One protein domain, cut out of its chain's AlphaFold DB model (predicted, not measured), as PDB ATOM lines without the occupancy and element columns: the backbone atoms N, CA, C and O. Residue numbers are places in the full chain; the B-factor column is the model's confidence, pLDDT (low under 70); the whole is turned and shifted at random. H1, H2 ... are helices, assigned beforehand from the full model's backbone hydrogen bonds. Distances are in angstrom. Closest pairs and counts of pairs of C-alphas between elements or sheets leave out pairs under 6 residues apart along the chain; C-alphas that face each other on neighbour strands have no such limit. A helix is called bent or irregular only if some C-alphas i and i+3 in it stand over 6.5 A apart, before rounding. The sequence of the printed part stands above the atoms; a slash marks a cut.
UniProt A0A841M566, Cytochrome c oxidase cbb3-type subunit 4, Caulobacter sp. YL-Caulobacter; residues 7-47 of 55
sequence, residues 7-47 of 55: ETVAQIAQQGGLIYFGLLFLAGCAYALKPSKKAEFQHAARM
ATOM      1  N   GLU A   7     102.781 100.255 153.794       70.00
ATOM      2  CA  GLU A   7     104.031 101.013 153.688       70.00
ATOM      3  C   GLU A   7     103.844 102.520 153.500       70.00
ATOM      4  O   GLU A   7     104.502 103.304 154.175       70.00
ATOM      5  N   THR A   8     102.924 102.947 152.638       76.62
ATOM      6  CA  THR A   8     102.659 104.368 152.388       76.62
ATOM      7  C   THR A   8     102.073 105.040 153.627       76.62
ATOM      8  O   THR A   8     102.496 106.131 154.001       76.62
ATOM      9  N   VAL A   9     101.138 104.374 154.312       79.38
ATOM     10  CA  VAL A   9     100.546 104.891 155.556       79.38
ATOM     11  C   VAL A   9     101.570 104.887 156.692       79.38
ATOM     12  O   VAL A   9     101.644 105.855 157.441       79.38
ATOM     13  N   ALA A  10     102.400 103.847 156.795       79.50
ATOM     14  CA  ALA A  10     103.450 103.736 157.801       79.50
ATOM     15  C   ALA A  10     104.526 104.819 157.626       79.50
ATOM     16  O   ALA A  10     104.910 105.456 158.605       79.50
ATOM     17  N   GLN A  11     104.959 105.100 156.393       76.56
ATOM     18  CA  GLN A  11     105.912 106.178 156.114       76.56
ATOM     19  C   GLN A  11     105.329 107.564 156.432       76.56
ATOM     20  O   GLN A  11     106.019 108.400 157.021       76.56
ATOM     21  N   ILE A  12     104.051 107.800 156.113       79.31
ATOM     22  CA  ILE A  12     103.349 109.038 156.484       79.31
ATOM     23  C   ILE A  12     103.174 109.133 158.001       79.31
ATOM     24  O   ILE A  12     103.368 110.203 158.554       79.31
ATOM     25  N   ALA A  13     102.856 108.049 158.705       80.81
ATOM     26  CA  ALA A  13     102.751 108.071 160.162       80.81
ATOM     27  C   ALA A  13     104.112 108.360 160.822       80.81
ATOM     28  O   ALA A  13     104.190 109.151 161.761       80.81
ATOM     29  N   GLN A  14     105.189 107.768 160.296       77.94
ATOM     30  CA  GLN A  14     106.537 107.892 160.849       77.94
ATOM     31  C   GLN A  14     107.137 109.295 160.653       77.94
ATOM     32  O   GLN A  14     107.746 109.823 161.580       77.94
ATOM     33  N   GLN A  15     106.956 109.926 159.485       81.75
ATOM     34  CA  GLN A  15     107.496 111.273 159.205       81.75
ATOM     35  C   GLN A  15     106.462 112.393 159.363       81.75
ATOM     36  O   GLN A  15     106.788 113.507 159.773       81.75
ATOM     37  N   GLY A  16     105.199 112.099 159.081       83.44
ATOM     38  CA  GLY A  16     104.096 113.047 159.180       83.44
ATOM     39  C   GLY A  16     103.831 113.489 160.610       83.44
ATOM     40  O   GLY A  16     103.423 114.627 160.794       83.44
ATOM     41  N   GLY A  17     104.147 112.671 161.622       84.25
ATOM     42  CA  GLY A  17     104.085 113.096 163.023       84.25
ATOM     43  C   GLY A  17     104.968 114.316 163.307       84.25
ATOM     44  O   GLY A  17     104.495 115.288 163.891       84.25
ATOM     45  N   LEU A  18     106.218 114.307 162.827       88.50
ATOM     46  CA  LEU A  18     107.158 115.421 162.992       88.50
ATOM     47  C   LEU A  18     106.719 116.656 162.200       88.50
ATOM     48  O   LEU A  18     106.752 117.763 162.729       88.50
ATOM     49  N   ILE A  19     106.285 116.472 160.949       91.12
ATOM     50  CA  ILE A  19     105.802 117.575 160.107       91.12
ATOM     51  C   ILE A  19     104.546 118.203 160.724       91.12
ATOM     52  O   ILE A  19     104.458 119.423 160.828       91.12
ATOM     53  N   TYR A  20     103.598 117.385 161.180       87.75
ATOM     54  CA  TYR A  20     102.365 117.837 161.817       87.75
ATOM     55  C   TYR A  20     102.648 118.611 163.107       87.75
ATOM     56  O   TYR A  20     102.183 119.741 163.257       87.75
ATOM     57  N   PHE A  21     103.466 118.053 164.009       91.94
ATOM     58  CA  PHE A  21     103.862 118.748 165.237       91.94
ATOM     59  C   PHE A  21     104.643 120.029 164.948       91.94
ATOM     60  O   PHE A  21     104.393 121.053 165.580       91.94
ATOM     61  N   GLY A  22     105.557 119.995 163.975       94.81
ATOM     62  CA  GLY A  22     106.337 121.154 163.559       94.81
ATOM     63  C   GLY A  22     105.458 122.274 163.007       94.81
ATOM     64  O   GLY A  22     105.620 123.426 163.402       94.81
ATOM     65  N   LEU A  23     104.482 121.946 162.155       95.56
ATOM     66  CA  LEU A  23     103.527 122.914 161.614       95.56
ATOM     67  C   LEU A  23     102.639 123.512 162.707       95.56
ATOM     68  O   LEU A  23     102.470 124.730 162.738       95.56
ATOM     69  N   LEU A  24     102.111 122.694 163.623       94.62
ATOM     70  CA  LEU A  24     101.320 123.189 164.754       94.62
ATOM     71  C   LEU A  24     102.136 124.105 165.667       94.62
ATOM     72  O   LEU A  24     101.657 125.166 166.066       94.62
ATOM     73  N   PHE A  25     103.375 123.724 165.972       94.12
ATOM     74  CA  PHE A  25     104.265 124.524 166.801       94.12
ATOM     75  C   PHE A  25     104.612 125.854 166.130       94.12
ATOM     76  O   PHE A  25     104.474 126.905 166.749       94.12
ATOM     77  N   LEU A  26     104.982 125.835 164.846       95.25
ATOM     78  CA  LEU A  26     105.262 127.047 164.076       95.25
ATOM     79  C   LEU A  26     104.035 127.951 163.959       95.25
ATOM     80  O   LEU A  26     104.172 129.165 164.086       95.25
ATOM     81  N   ALA A  27     102.842 127.385 163.774       92.75
ATOM     82  CA  ALA A  27     101.596 128.142 163.787       92.75
ATOM     83  C   ALA A  27     101.352 128.798 165.158       92.75
ATOM     84  O   ALA A  27     101.021 129.982 165.217       92.75
ATOM     85  N   GLY A  28     101.585 128.072 166.256       91.44
ATOM     86  CA  GLY A  28     101.516 128.602 167.618       91.44
ATOM     87  C   GLY A  28     102.547 129.704 167.882       91.44
ATOM     88  O   GLY A  28     102.197 130.755 168.412       91.44
ATOM     89  N   CYS A  29     103.795 129.522 167.449       90.38
ATOM     90  CA  CYS A  29     104.838 130.543 167.530       90.38
ATOM     91  C   CYS A  29     104.493 131.772 166.693       90.38
ATOM     92  O   CYS A  29     104.638 132.885 167.181       90.38
ATOM     93  N   ALA A  30     104.012 131.602 165.463       88.94
ATOM     94  CA  ALA A  30     103.590 132.710 164.611       88.94
ATOM     95  C   ALA A  30     102.395 133.462 165.214       88.94
ATOM     96  O   ALA A  30     102.342 134.690 165.142       88.94
ATOM     97  N   TYR A  31     101.464 132.743 165.848       82.88
ATOM     98  CA  TYR A  31     100.358 133.333 166.594       82.88
ATOM     99  C   TYR A  31     100.854 134.123 167.814       82.88
ATOM    100  O   TYR A  31     100.495 135.287 167.975       82.88
ATOM    101  N   ALA A  32     101.726 133.530 168.631       81.06
ATOM    102  CA  ALA A  32     102.278 134.157 169.831       81.06
ATOM    103  C   ALA A  32     103.186 135.355 169.510       81.06
ATOM    104  O   ALA A  32     103.146 136.377 170.189       81.06
ATOM    105  N   LEU A  33     103.988 135.253 168.448       76.12
ATOM    106  CA  LEU A  33     104.896 136.304 167.991       76.12
ATOM    107  C   LEU A  33     104.196 137.350 167.124       76.12
ATOM    108  O   LEU A  33     104.858 138.304 166.712       76.12
ATOM    109  N   LYS A  34     102.891 137.206 166.837       71.06
ATOM    110  CA  LYS A  34     102.160 138.103 165.938       71.06
ATOM    111  C   LYS A  34     102.287 139.553 166.438       71.06
ATOM    112  O   LYS A  34     101.623 139.947 167.401       71.06
ATOM    113  N   PRO A  35     103.056 140.411 165.741       62.25
ATOM    114  CA  PRO A  35     103.288 141.790 166.167       62.25
ATOM    115  C   PRO A  35     102.024 142.648 166.036       62.25
ATOM    116  O   PRO A  35     101.926 143.702 166.652       62.25
ATOM    117  N   SER A  36     101.017 142.168 165.298       61.19
ATOM    118  CA  SER A  36      99.706 142.809 165.139       61.19
ATOM    119  C   SER A  36      98.970 143.047 166.460       61.19
ATOM    120  O   SER A  36      98.054 143.860 166.481       61.19
ATOM    121  N   LYS A  37      99.347 142.354 167.542       60.53
ATOM    122  CA  LYS A  37      98.778 142.560 168.879       60.53
ATOM    123  C   LYS A  37      99.723 143.292 169.831       60.53
ATOM    124  O   LYS A  37      99.279 143.720 170.886       60.53
ATOM    125  N   LYS A  38     100.983 143.556 169.440       63.06
ATOM    126  CA  LYS A  38     101.897 144.411 170.226       63.06
ATOM    127  C   LYS A  38     101.308 145.798 170.470       63.06
ATOM    128  O   LYS A  38     101.539 146.344 171.538       63.06
ATOM    129  N   ALA A  39     100.569 146.357 169.511       64.94
ATOM    130  CA  ALA A  39      99.900 147.645 169.683       64.94
ATOM    131  C   ALA A  39      98.794 147.579 170.751       64.94
ATOM    132  O   ALA A  39      98.726 148.464 171.592       64.94
ATOM    133  N   GLU A  40      98.004 146.502 170.778       68.62
ATOM    134  CA  GLU A  40      96.989 146.244 171.814       68.62
ATOM    135  C   GLU A  40      97.632 146.032 173.192       68.62
ATOM    136  O   GLU A  40      97.202 146.639 174.164       68.62
ATOM    137  N   PHE A  41      98.721 145.260 173.274       67.94
ATOM    138  CA  PHE A  41      99.468 145.070 174.522       67.94
ATOM    139  C   PHE A  41     100.150 146.352 175.008       67.94
ATOM    140  O   PHE A  41     100.144 146.631 176.200       67.94
ATOM    141  N   GLN A  42     100.726 147.157 174.109       69.81
ATOM    142  CA  GLN A  42     101.284 148.460 174.472       69.81
ATOM    143  C   GLN A  42     100.208 149.466 174.867       69.81
ATOM    144  O   GLN A  42     100.488 150.344 175.675       69.81
ATOM    145  N   HIS A  43      99.016 149.375 174.280       70.81
ATOM    146  CA  HIS A  43      97.883 150.205 174.654       70.81
ATOM    147  C   HIS A  43      97.353 149.805 176.034       70.81
ATOM    148  O   HIS A  43      97.217 150.673 176.883       70.81
ATOM    149  N   ALA A  44      97.189 148.505 176.302       72.56
ATOM    150  CA  ALA A  44      96.828 147.977 177.620       72.56
ATOM    151  C   ALA A  44      97.875 148.306 178.698       72.56
ATOM    152  O   ALA A  44      97.521 148.713 179.794       72.56
ATOM    153  N   ALA A  45      99.171 148.208 178.384       70.00
ATOM    154  CA  ALA A  45     100.244 148.551 179.323       70.00
ATOM    155  C   ALA A  45     100.359 150.059 179.616       70.00
ATOM    156  O   ALA A  45     100.993 150.444 180.593       70.00
ATOM    157  N   ARG A  46      99.806 150.914 178.748       71.94
ATOM    158  CA  ARG A  46      99.719 152.371 178.950       71.94
ATOM    159  C   ARG A  46      98.325 152.813 179.377       71.94
ATOM    160  O   ARG A  46      98.101 154.013 179.520       71.94
ATOM    161  N   MET A  47      97.398 151.870 179.517       71.62
ATOM    162  CA  MET A  47      96.080 152.157 180.042       71.62
ATOM    163  C   MET A  47      96.303 152.546 181.507       71.62
ATOM    164  O   MET A  47      96.994 151.808 182.218       71.62
TER     165      MET A  47
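Overview. This is residues 7 to 47 of the 55 residues of the protein "Cytochrome c oxidase cbb3-type subunit 4" of Caulobacter sp. YL-Caulobacter (UniProt A0A841M566). One long helix, H1, with a kink near residue 15, makes most of a thin rod, and a shorter helix, H2, follows it end to end after a tight link. The chain does not fold back on itself, and neither helix packs on the other. The printed part has 41 residues with two named helices, H1 then H2, and no named strand; the class is all helix. The whole is extended, with a radius of gyration of the C-alphas of 17.6 A, and the C-alphas span 58 by 11 by 8 A.

Along the chain. H1, the longest helix, has 26 residues, 7 to 32, and measures 36.9 A from C-alpha 7 at (104.031, 101.013, 153.688) to C-alpha 32 at (102.278, 134.157, 169.831). H1 has a kink of 37 degrees near residue 15. It is neither bent nor irregular, but only just: C-alphas 14 and 17 are 6.1 A apart. H2, residues 35 to 45, measures 15.1 A and ends with C-alpha 45 at (100.244, 148.551, 179.323). It is only just irregular, with C-alphas 36 and 39 6.6 A apart.

Arrangement. H1 and H2 are apart, with no C-alpha of the one within 8 A of the other. Their tight link has two residues, Leu 33 and Lys 34. Of the O i to N i+4 pairs, 20 of 22 in H1 and 5 of 7 in H2 are within hydrogen-bond range.

Size, cuts and confidence. The outline is a rod, and residues 7 to 47 stand free. The C-alphas of Glu 7 and Met 47, the two farthest apart, are 58.1 A from each other. The printed part has no cut. The mean pLDDT of the printed part is 79.3, and residues 35 to 42, in H2, are under 70.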